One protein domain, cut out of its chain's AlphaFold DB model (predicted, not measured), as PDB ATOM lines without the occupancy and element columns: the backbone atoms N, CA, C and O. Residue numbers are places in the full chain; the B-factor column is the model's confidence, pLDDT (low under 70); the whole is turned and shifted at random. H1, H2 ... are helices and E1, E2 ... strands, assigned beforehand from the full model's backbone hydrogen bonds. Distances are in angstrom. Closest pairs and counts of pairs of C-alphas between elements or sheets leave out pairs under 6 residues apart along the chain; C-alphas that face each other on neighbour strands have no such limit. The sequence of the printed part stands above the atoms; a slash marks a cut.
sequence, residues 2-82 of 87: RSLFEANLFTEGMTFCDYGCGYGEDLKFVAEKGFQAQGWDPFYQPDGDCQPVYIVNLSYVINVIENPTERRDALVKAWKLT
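Overview. This is residues 2 to 82 of the 87 residues of an uncharacterized protein of Synechococcus sp. NIES-970 (UniProt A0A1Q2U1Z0). A small three-stranded parallel sheet sits between two helices: H2 packs on one face, along the strands, and H4 reaches the opposite face with residues 74 to 80 while its earlier part runs past the strands' ends beside short H3. Short H1 lies off the sheet, with no helix touching it. The 81 printed residues have four named helices and three named strands, in the order H1 E1 H2 E2 E3 H3 H4; the sheet's order is E2 E1 E3, all parallel, and the class is mixed, helices and strands. The whole is compact, with a radius of gyration of the C-alphas of 12.5 A, and only just elongated, with spans of 36 by 24 by 20 A.

Arrangement. H1, residues 2 to 6, is not on the sheet. E1, residues 15 to 19, is the inner strand. H2, residues 25 to 32, and E2, residues 36 to 40, complete a strand-helix-strand unit with E1, two parallel neighbour strands with a helix between, whose crossover is right-handed. N 38 and O 16, 2.9 A apart, are within hydrogen-bond range across E2 and E1. H2 is on the sheet at a height of 8.4 A; it lies over E2, with E1 only just missed, and runs along the strands, at 9 degrees to E2 on the local plane. The closest C-alphas of H2 and E2 are those of Leu 27 and Ala 37, 5.6 A apart. E3, residues 55 to 57, is parallel to E1, with N 17 and O 55 at 2.8 A. H3, residues 61 to 64, is not on the sheet. H4, residues 68 to 80, touches H3 with residues 71 to 75 alone; their closest C-alphas, of Ile 62 and Arg 71, are 6.1 A apart. H4 lies over E3 on the opposite face from H2, giving three layers, helices on both faces of a sheet; the closest C-alphas of H4 and E3 are those of Val 56 and Ala 78, 6.7 A apart. In H1, H2 and H4 every O i to N i+4 pair is within hydrogen-bond range; H3 is too short for such a pair, and its one O i to N i+3 pair is within range.

Along the chain. H1 begins at C-alpha 2, (161.915, 124.501, 180.616), and is 6.4 A long from first to last C-alpha. E1 measures 13.2 A from C-alpha 15, (160.751, 125.558, 196.414), H2 10.7 A, E2 14.2 A, E3 6.5 A and H3 5.6 A. H4 measures 18.5 A and ends at C-alpha 80, (149.991, 135.044, 198.054).

Size, cuts and confidence. The two C-alphas farthest apart, of Glu 12 and Asn 67, are 37.1 A apart. The printed part has no cut. The link from E2 to E3, residues 41 to 54, is long. Mean pLDDT of the printed part is 90.8; residue 49 alone is under 70.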
ATOM      1  N   ARG A   2     160.570 124.773 181.172       80.75
ATOM      2  CA  ARG A   2     161.915 124.501 180.616       80.75
ATOM      3  C   ARG A   2     162.809 125.742 180.481       80.75
ATOM      4  O   ARG A   2     163.937 125.719 180.953       80.75
ATOM      5  N   SER A   3     162.271 126.849 179.971       82.19
ATOM      6  CA  SER A   3     163.030 128.097 179.809       82.19
ATOM      7  C   SER A   3     163.511 128.727 181.122       82.19
ATOM      8  O   SER A   3     164.510 129.433 181.114       82.19
ATOM      9  N   LEU A   4     162.855 128.463 182.262       82.25
ATOM     10  CA  LEU A   4     163.334 128.938 183.571       82.25
ATOM     11  C   LEU A   4     164.618 128.208 183.992       82.25
ATOM     12  O   LEU A   4     165.520 128.823 184.557       82.25
ATOM     13  N   PHE A   5     164.709 126.912 183.686       84.44
ATOM     14  CA  PHE A   5     165.922 126.125 183.907       84.44
ATOM     15  C   PHE A   5     167.031 126.520 182.934       84.44
ATOM     16  O   PHE A   5     168.168 126.687 183.354       84.44
ATOM     17  N   GLU A   6     166.705 126.726 181.655       86.38
ATOM     18  CA  GLU A   6     167.677 127.197 180.652       86.38
ATOM     19  C   GLU A   6     168.254 128.575 181.008       86.38
ATOM     20  O   GLU A   6     169.420 128.847 180.735       86.38
ATOM     21  N   ALA A   7     167.459 129.426 181.660       87.38
ATOM     22  CA  ALA A   7     167.882 130.734 182.145       87.38
ATOM     23  C   ALA A   7     168.612 130.700 183.505       87.38
ATOM     24  O   ALA A   7     168.967 131.761 184.012       87.38
ATOM     25  N   ASN A   8     168.837 129.521 184.104       85.88
ATOM     26  CA  ASN A   8     169.426 129.351 185.443       85.88
ATOM     27  C   ASN A   8     168.714 130.158 186.547       85.88
ATOM     28  O   ASN A   8     169.350 130.665 187.468       85.88
ATOM     29  N   LEU A   9     167.387 130.280 186.463       86.62
ATOM     30  CA  LEU A   9     166.585 131.007 187.459       86.62
ATOM     31  C   LEU A   9     166.170 130.140 188.654       86.62
ATOM     32  O   LEU A   9     165.646 130.658 189.633       86.62
ATOM     33  N   PHE A  10     166.404 128.830 188.578       89.25
ATOM     34  CA  PHE A  10     166.274 127.917 189.708       89.25
ATOM     35  C   PHE A  10     167.626 127.795 190.413       89.25
ATOM     36  O   PHE A  10     168.565 127.226 189.857       89.25
ATOM     37  N   THR A  11     167.722 128.304 191.639       88.12
ATOM     38  CA  THR A  11     168.891 128.110 192.507       88.12
ATOM     39  C   THR A  11     168.588 127.087 193.592       88.12
ATOM     40  O   THR A  11     167.445 126.962 194.031       88.12
ATOM     41  N   GLU A  12     169.612 126.365 194.048       86.75
ATOM     42  CA  GLU A  12     169.479 125.351 195.098       86.75
ATOM     43  C   GLU A  12     168.725 125.887 196.328       86.75
ATOM     44  O   GLU A  12     168.893 127.039 196.732       86.75
ATOM     45  N   GLY A  13     167.849 125.056 196.897       87.00
ATOM     46  CA  GLY A  13     167.004 125.421 198.038       87.00
ATOM     47  C   GLY A  13     165.704 126.150 197.679       87.00
ATOM     48  O   GLY A  13     164.836 126.270 198.544       87.00
ATOM     49  N   MET A  14     165.514 126.583 196.427       91.88
ATOM     50  CA  MET A  14     164.220 127.110 195.990       91.88
ATOM     51  C   MET A  14     163.148 126.014 195.983       91.88
ATOM     52  O   MET A  14     163.368 124.881 195.552       91.88
ATOM     53  N   THR A  15     161.957 126.387 196.436       93.62
ATOM     54  CA  THR A  15     160.751 125.558 196.414       93.62
ATOM     55  C   THR A  15     159.800 126.047 195.326       93.62
ATOM     56  O   THR A  15     159.791 127.231 194.973       93.62
ATOM     57  N   PHE A  16     159.002 125.134 194.783       93.88
ATOM     58  CA  PHE A  16     158.196 125.360 193.590       93.88
ATOM     59  C   PHE A  16     156.733 124.936 193.797       93.88
ATOM     60  O   PHE A  16     156.480 123.847 194.306       93.88
ATOM     61  N   CYS A  17     155.772 125.768 193.378       94.62
ATOM     62  CA  CYS A  17     154.351 125.411 193.264       94.62
ATOM     63  C   CYS A  17     153.877 125.588 191.815       94.62
ATOM     64  O   CYS A  17     154.041 126.666 191.242       94.62
ATOM     65  N   ASP A  18     153.250 124.561 191.240       94.31
ATOM     66  CA  ASP A  18     152.508 124.684 189.980       94.31
ATOM     67  C   ASP A  18     151.015 124.891 190.272       94.31
ATOM     68  O   ASP A  18     150.343 124.003 190.804       94.31
ATOM     69  N   TYR A  19     150.504 126.090 189.984       93.94
ATOM     70  CA  TYR A  19     149.117 126.462 190.251       93.94
ATOM     71  C   TYR A  19     148.261 126.133 189.026       93.94
ATOM     72  O   TYR A  19     148.418 126.742 187.967       93.94
ATOM     73  N   GLY A  20     147.334 125.190 189.192       93.19
ATOM     74  CA  GLY A  20     146.628 124.516 188.103       93.19
ATOM     75  C   GLY A  20     147.469 123.406 187.476       93.19
ATOM     76  O   GLY A  20     147.577 123.343 186.253       93.19
ATOM     77  N   CYS A  21     148.096 122.562 188.303       93.69
ATOM     78  CA  CYS A  21     149.069 121.558 187.860       93.69
ATOM     79  C   CYS A  21     148.485 120.423 187.005       93.69
ATOM     80  O   CYS A  21     149.239 119.603 186.471       93.69
ATOM     81  N   GLY A  22     147.156 120.322 186.893       93.06
ATOM     82  CA  GLY A  22     146.501 119.217 186.207       93.06
ATOM     83  C   GLY A  22     146.980 117.864 186.740       93.06
ATOM     84  O   GLY A  22     146.969 117.609 187.942       93.06
ATOM     85  N   TYR A  23     147.486 117.017 185.843       93.38
ATOM     86  CA  TYR A  23     148.049 115.702 186.175       93.38
ATOM     87  C   TYR A  23     149.483 115.734 186.753       93.38
ATOM     88  O   TYR A  23     150.055 114.676 187.029       93.38
ATOM     89  N   GLY A  24     150.087 116.915 186.926       93.25
ATOM     90  CA  GLY A  24     151.364 117.093 187.625       93.25
ATOM     91  C   GLY A  24     152.622 116.792 186.800       93.25
ATOM     92  O   GLY A  24     153.639 116.391 187.367       93.25
ATOM     93  N   GLU A  25     152.589 116.955 185.474       93.75
ATOM     94  CA  GLU A  25     153.769 116.721 184.619       93.75
ATOM     95  C   GLU A  25     154.926 117.680 184.937       93.75
ATOM     96  O   GLU A  25     156.067 117.237 185.096       93.75
ATOM     97  N   ASP A  26     154.637 118.975 185.108       93.12
ATOM     98  CA  ASP A  26     155.646 119.976 185.475       93.12
ATOM     99  C   ASP A  26     156.204 119.721 186.890       93.12
ATOM    100  O   ASP A  26     157.401 119.897 187.119       93.12
ATOM    101  N   LEU A  27     155.382 119.212 187.820       93.94
ATOM    102  CA  LEU A  27     155.833 118.812 189.160       93.94
ATOM    103  C   LEU A  27     156.869 117.691 189.095       93.94
ATOM    104  O   LEU A  27     157.921 117.786 189.728       93.94
ATOM    105  N   LYS A  28     156.587 116.643 188.308       94.94
ATOM    106  CA  LYS A  28     157.521 115.529 188.096       94.94
ATOM    107  C   LYS A  28     158.825 116.026 187.488       94.94
ATOM    108  O   LYS A  28     159.889 115.704 188.004       94.94
ATOM    109  N   PHE A  29     158.742 116.860 186.453       93.75
ATOM    110  CA  PHE A  29     159.919 117.426 185.801       93.75
ATOM    111  C   PHE A  29     160.801 118.225 186.775       93.75
ATOM    112  O   PHE A  29     162.017 118.052 186.786       93.75
ATOM    113  N   VAL A  30     160.209 119.085 187.609       93.94
ATOM    114  CA  VAL A  30     160.948 119.892 188.596       93.94
ATOM    115  C   VAL A  30     161.554 119.010 189.695       93.94
ATOM    116  O   VAL A  30     162.713 119.208 190.070       93.94
ATOM    117  N   ALA A  31     160.821 117.996 190.163       93.75
ATOM    118  CA  ALA A  31     161.312 117.038 191.151       93.75
ATOM    119  C   ALA A  31     162.494 116.202 190.625       93.75
ATOM    120  O   ALA A  31     163.484 116.021 191.332       93.75
ATOM    121  N   GLU A  32     162.454 115.760 189.365       94.75
ATOM    122  CA  GLU A  32     163.565 115.059 188.696       94.75
ATOM    123  C   GLU A  32     164.832 115.924 188.567       94.75
ATOM    124  O   GLU A  32     165.935 115.396 188.417       94.75
ATOM    125  N   LYS A  33     164.699 117.254 188.651       92.88
ATOM    126  CA  LYS A  33     165.823 118.202 188.708       92.88
ATOM    127  C   LYS A  33     166.344 118.457 190.126       92.88
ATOM    128  O   LYS A  33     167.287 119.227 190.273       92.88
ATOM    129  N   GLY A  34     165.775 117.803 191.140       93.19
ATOM    130  CA  GLY A  34     166.224 117.869 192.532       93.19
ATOM    131  C   GLY A  34     165.561 118.958 193.380       93.19
ATOM    132  O   GLY A  34     166.003 119.196 194.501       93.19
ATOM    133  N   PHE A  35     164.509 119.613 192.883       93.69
ATOM    134  CA  PHE A  35     163.812 120.683 193.603       93.69
ATOM    135  C   PHE A  35     162.557 120.171 194.311       93.69
ATOM    136  O   PHE A  35     161.876 119.262 193.833       93.69
ATOM    137  N   GLN A  36     162.212 120.791 195.440       93.94
ATOM    138  CA  GLN A  36     160.940 120.526 196.106       93.94
ATOM    139  C   GLN A  36     159.798 121.153 195.304       93.94
ATOM    140  O   GLN A  36     159.755 122.373 195.128       93.94
ATOM    141  N   ALA A  37     158.875 120.313 194.839       93.88
ATOM    142  CA  ALA A  37     157.726 120.706 194.038       93.88
ATOM    143  C   ALA A  37     156.418 120.291 194.720       93.88
ATOM    144  O   ALA A  37     156.292 119.178 195.228       93.88
ATOM    145  N   GLN A  38     155.438 121.184 194.688       94.31
ATOM    146  CA  GLN A  38     154.062 120.962 195.128       94.31
ATOM    147  C   GLN A  38     153.100 121.532 194.084       94.31
ATOM    148  O   GLN A  38     153.498 122.332 193.240       94.31
ATOM    149  N   GLY A  39     151.835 121.137 194.117       94.19
ATOM    150  CA  GLY A  39     150.858 121.630 193.158       94.19
ATOM    151  C   GLY A  39     149.457 121.643 193.724       94.19
ATOM    152  O   GLY A  39     149.148 120.956 194.698       94.19
ATOM    153  N   TRP A  40     148.633 122.460 193.088       94.56
ATOM    154  CA  TRP A  40     147.208 122.538 193.346       94.56
ATOM    155  C   TRP A  40     146.472 122.568 192.016       94.56
ATOM    156  O   TRP A  40     146.882 123.274 191.095       94.56
ATOM    157  N   ASP A  41     145.367 121.842 191.922       93.25
ATOM    158  CA  ASP A  41     144.459 121.902 190.784       93.25
ATOM    159  C   ASP A  41     143.027 121.643 191.264       93.25
ATOM    160  O   ASP A  41     142.809 120.675 191.989       93.25
ATOM    161  N   PRO A  42     142.026 122.447 190.870       89.69
ATOM    162  CA  PRO A  42     140.677 122.310 191.413       89.69
ATOM    163  C   PRO A  42     139.991 120.980 191.064       89.69
ATOM    164  O   PRO A  42     139.033 120.609 191.737       89.69
ATOM    165  N   PHE A  43     140.447 120.270 190.029       91.00
ATOM    166  CA  PHE A  43     139.853 119.016 189.567       91.00
ATOM    167  C   PHE A  43     140.728 117.804 189.879       91.00
ATOM    168  O   PHE A  43     140.220 116.770 190.308       91.00
ATOM    169  N   TYR A  44     142.035 117.922 189.653       92.00
ATOM    170  CA  TYR A  44     142.970 116.802 189.729       92.00
ATOM    171  C   TYR A  44     143.712 116.721 191.066       92.00
ATOM    172  O   TYR A  44     144.121 115.631 191.465       92.00
ATOM    173  N   GLN A  45     143.869 117.847 191.767       89.44
ATOM    174  CA  GLN A  45     144.560 117.914 193.055       89.44
ATOM    175  C   GLN A  45     143.945 118.990 193.976       89.44
ATOM    176  O   GLN A  45     144.622 119.960 194.337       89.44
ATOM    177  N   PRO A  46     142.652 118.856 194.344       87.44
ATOM    178  CA  PRO A  46     141.915 119.913 195.043       87.44
ATOM    179  C   PRO A  46     142.395 120.128 196.481       87.44
ATOM    180  O   PRO A  46     142.356 121.255 196.971       87.44
ATOM    181  N   ASP A  47     142.901 119.065 197.112       84.81
ATOM    182  CA  ASP A  47     143.421 119.056 198.486       84.81
ATOM    183  C   ASP A  47     144.926 119.383 198.553       84.81
ATOM    184  O   ASP A  47     145.590 119.147 199.562       84.81
ATOM    185  N   GLY A  48     145.506 119.878 197.453       73.88
ATOM    186  CA  GLY A  48     146.897 120.316 197.412       73.88
ATOM    187  C   GLY A  48     147.100 121.594 198.223       73.88
ATOM    188  O   GLY A  48     146.921 122.693 197.703       73.88
ATOM    189  N   ASP A  49     147.501 121.474 199.486       67.50
ATOM    190  CA  ASP A  49     147.888 122.626 200.304       67.50
ATOM    191  C   ASP A  49     149.233 123.190 199.813       67.50
ATOM    192  O   ASP A  49     150.290 122.846 200.349       67.50
ATOM    193  N   CYS A  50     149.222 124.068 198.798       81.38
ATOM    194  CA  CYS A  50     150.437 124.806 198.450       81.38
ATOM    195  C   CYS A  50     150.817 125.705 199.635       81.38
ATOM    196  O   CYS A  50     150.158 126.701 199.933       81.38
ATOM    197  N   GLN A  51     151.911 125.356 200.308       89.25
ATOM    198  CA  GLN A  51     152.564 126.232 201.277       89.25
ATOM    199  C   GLN A  51     153.254 127.397 200.550       89.25
ATOM    200  O   GLN A  51     153.482 127.307 199.342       89.25
ATOM    201  N   PRO A  52     153.621 128.493 201.234       93.25
ATOM    202  CA  PRO A  52     154.423 129.535 200.607       93.25
ATOM    203  C   PRO A  52     155.723 128.969 200.009       93.25
ATOM    204  O   PRO A  52     156.455 128.259 200.700       93.25
ATOM    205  N   VAL A  53     156.028 129.314 198.757       93.56
ATOM    206  CA  VAL A  53     157.190 128.845 197.982       93.56
ATOM    207  C   VAL A  53     157.933 129.979 197.284       93.56
ATOM    208  O   VAL A  53     157.389 131.064 197.099       93.56
ATOM    209  N   TYR A  54     159.164 129.727 196.847       93.12
ATOM    210  CA  TYR A  54     159.954 130.715 196.104       93.12
ATOM    211  C   TYR A  54     159.403 130.987 194.701       93.12
ATOM    212  O   TYR A  54     159.347 132.138 194.272       93.12
ATOM    213  N   ILE A  55     158.987 129.942 193.983       92.06
ATOM    214  CA  ILE A  55     158.515 130.051 192.601       92.06
ATOM    215  C   ILE A  55     157.092 129.505 192.509       92.06
ATOM    216  O   ILE A  55     156.842 128.354 192.859       92.06
ATOM    217  N   VAL A  56     156.170 130.313 191.982       93.69
ATOM    218  CA  VAL A  56     154.808 129.885 191.639       93.69
ATOM    219  C   VAL A  56     154.622 129.997 190.127       93.69
ATOM    220  O   VAL A  56     154.810 131.072 189.557       93.69
ATOM    221  N   ASN A  57     154.255 128.899 189.469       92.31
ATOM    222  CA  ASN A  57     153.984 128.855 188.031       92.31
ATOM    223  C   ASN A  57     152.476 128.894 187.736       92.31
ATOM    224  O   ASN A  57     151.688 128.248 188.419       92.31
ATOM    225  N   LEU A  58     152.093 129.668 186.713       91.44
ATOM    226  CA  LEU A  58     150.717 129.824 186.207       91.44
ATOM    227  C   LEU A  58     150.701 129.709 184.671       91.44
ATOM    228  O   LEU A  58     150.191 130.584 183.972       91.44
ATOM    229  N   SER A  59     151.312 128.660 184.118       82.94
ATOM    230  CA  SER A  59     151.589 128.544 182.674       82.94
ATOM    231  C   SER A  59     150.343 128.421 181.780       82.94
ATOM    232  O   SER A  59     150.443 128.659 180.577       82.94
ATOM    233  N   TYR A  60     149.168 128.106 182.337       84.25
ATOM    234  CA  TYR A  60     147.937 127.926 181.553       84.25
ATOM    235  C   TYR A  60     146.678 128.544 182.177       84.25
ATOM    236  O   TYR A  60     145.792 129.007 181.460       84.25
ATOM    237  N   VAL A  61     146.619 128.628 183.508       85.38
ATOM    238  CA  VAL A  61     145.430 129.051 184.271       85.38
ATOM    239  C   VAL A  61     144.883 130.410 183.833       85.38
ATOM    240  O   VAL A  61     143.677 130.575 183.668       85.38
ATOM    241  N   ILE A  62     145.758 131.383 183.577       86.81
ATOM    242  CA  ILE A  62     145.333 132.737 183.192       86.81
ATOM    243  C   ILE A  62     144.653 132.762 181.815       86.81
ATOM    244  O   ILE A  62     143.794 133.611 181.577       86.81
ATOM    245  N   ASN A  63     145.001 131.829 180.927       86.25
ATOM    246  CA  ASN A  63     144.471 131.785 179.566       86.25
ATOM    247  C   ASN A  63     143.078 131.150 179.491       86.25
ATOM    248  O   ASN A  63     142.335 131.458 178.564       86.25
ATOM    249  N   VAL A  64     142.726 130.282 180.445       89.06
ATOM    250  CA  VAL A  64     141.463 129.522 180.417       89.06
ATOM    251  C   VAL A  64     140.353 130.110 181.274       89.06
ATOM    252  O   VAL A  64     139.189 129.792 181.057       89.06
ATOM    253  N   ILE A  65     140.677 130.982 182.231       91.12
ATOM    254  CA  ILE A  65     139.655 131.628 183.056       91.12
ATOM    255  C   ILE A  65     139.024 132.790 182.278       91.12
ATOM    256  O   ILE A  65     139.570 133.896 182.215       91.12
ATOM    257  N   GLU A  66     137.848 132.556 181.700       93.69
ATOM    258  CA  GLU A  66     137.126 133.550 180.897       93.69
ATOM    259  C   GLU A  66     136.711 134.770 181.724       93.69
ATOM    260  O   GLU A  66     136.951 135.908 181.311       93.69
ATOM    261  N   ASN A  67     136.153 134.550 182.918       96.19
ATOM    262  CA  ASN A  67     135.663 135.622 183.775       96.19
ATOM    263  C   ASN A  67     136.831 136.479 184.321       96.19
ATOM    264  O   ASN A  67     137.683 135.966 185.049       96.19
ATOM    265  N   PRO A  68     136.881 137.796 184.042       95.19
ATOM    266  CA  PRO A  68     137.990 138.645 184.485       95.19
ATOM    267  C   PRO A  68     138.160 138.730 186.006       95.19
ATOM    268  O   PRO A  68     139.285 138.829 186.496       95.19
ATOM    269  N   THR A  69     137.061 138.685 186.759       96.62
ATOM    270  CA  THR A  69     137.092 138.719 188.226       96.62
ATOM    271  C   THR A  69     137.699 137.436 188.777       96.62
ATOM    272  O   THR A  69     138.616 137.498 189.591       96.62
ATOM    273  N   GLU A  70     137.265 136.282 188.274       94.44
ATOM    274  CA  GLU A  70     137.823 134.986 188.663       94.44
ATOM    275  C   GLU A  70     139.314 134.885 188.307       94.44
ATOM    276  O   GLU A  70     140.126 134.434 189.114       94.44
ATOM    277  N   ARG A  71     139.701 135.393 187.132       94.69
ATOM    278  CA  ARG A  71     141.095 135.402 186.672       94.69
ATOM    279  C   ARG A  71     141.985 136.243 187.579       94.69
ATOM    280  O   ARG A  71     143.084 135.819 187.940       94.69
ATOM    281  N   ARG A  72     141.506 137.428 187.972       95.00
ATOM    282  CA  ARG A  72     142.187 138.284 188.950       95.00
ATOM    283  C   ARG A  72     142.329 137.563 190.285       95.00
ATOM    284  O   ARG A  72     143.398 137.601 190.884       95.00
ATOM    285  N   ASP A  73     141.271 136.914 190.751       94.50
ATOM    286  CA  ASP A  73     141.285 136.236 192.041       94.50
ATOM    287  C   ASP A  73     142.254 135.040 192.037       94.50
ATOM    288  O   ASP A  73     142.983 134.853 193.012       94.50
ATOM    289  N   ALA A  74     142.348 134.290 190.933       92.75
ATOM    290  CA  ALA A  74     143.360 133.250 190.741       92.75
ATOM    291  C   ALA A  74     144.787 133.821 190.792       92.75
ATOM    292  O   ALA A  74     145.632 133.299 191.518       92.75
ATOM    293  N   LEU A  75     145.039 134.938 190.099       94.00
ATOM    294  CA  LEU A  75     146.337 135.619 190.132       94.00
ATOM    295  C   LEU A  75     146.706 136.080 191.552       94.00
ATOM    296  O   LEU A  75     147.831 135.871 192.000       94.00
ATOM    297  N   VAL A  76     145.760 136.671 192.287       94.38
ATOM    298  CA  VAL A  76     145.975 137.119 193.672       94.38
ATOM    299  C   VAL A  76     146.247 135.940 194.606       94.38
ATOM    300  O   VAL A  76     147.118 136.041 195.471       94.38
ATOM    301  N   LYS A  77     145.517 134.827 194.461       92.31
ATOM    302  CA  LYS A  77     145.742 133.609 195.256       92.31
ATOM    303  C   LYS A  77     147.132 133.040 195.004       92.31
ATOM    304  O   LYS A  77     147.863 132.822 195.963       92.31
ATOM    305  N   ALA A  78     147.519 132.889 193.742       93.12
ATOM    306  CA  ALA A  78     148.853 132.438 193.380       93.12
ATOM    307  C   ALA A  78     149.956 133.367 193.903       93.12
ATOM    308  O   ALA A  78     150.941 132.899 194.464       93.12
ATOM    309  N   TRP A  79     149.781 134.687 193.797       93.44
ATOM    310  CA  TRP A  79     150.758 135.647 194.317       93.44
ATOM    311  C   TRP A  79     150.964 135.514 195.831       93.44
ATOM    312  O   TRP A  79     152.088 135.592 196.317       93.44
ATOM    313  N   LYS A  80     149.900 135.256 196.598       93.00
ATOM    314  CA  LYS A  80     149.991 135.044 198.054       93.00
ATOM    315  C   LYS A  80     150.776 133.789 198.448       93.00
ATOM    316  O   LYS A  80     151.197 133.700 199.597       93.00
ATOM    317  N   LEU A  81     150.970 132.847 197.523       93.25
ATOM    318  CA  LEU A  81     151.810 131.667 197.726       93.25
ATOM    319  C   LEU A  81     153.297 131.966 197.528       93.25
ATOM    320  O   LEU A  81     154.119 131.100 197.795       93.25
ATOM    321  N   THR A  82     153.669 133.160 197.069       93.25
ATOM    322  CA  THR A  82     155.082 133.518 196.927       93.25
ATOM    323  C   THR A  82     155.684 133.884 198.287       93.25
ATOM    324  O   THR A  82     155.123 134.671 199.052       93.25
TER     325      THR A  82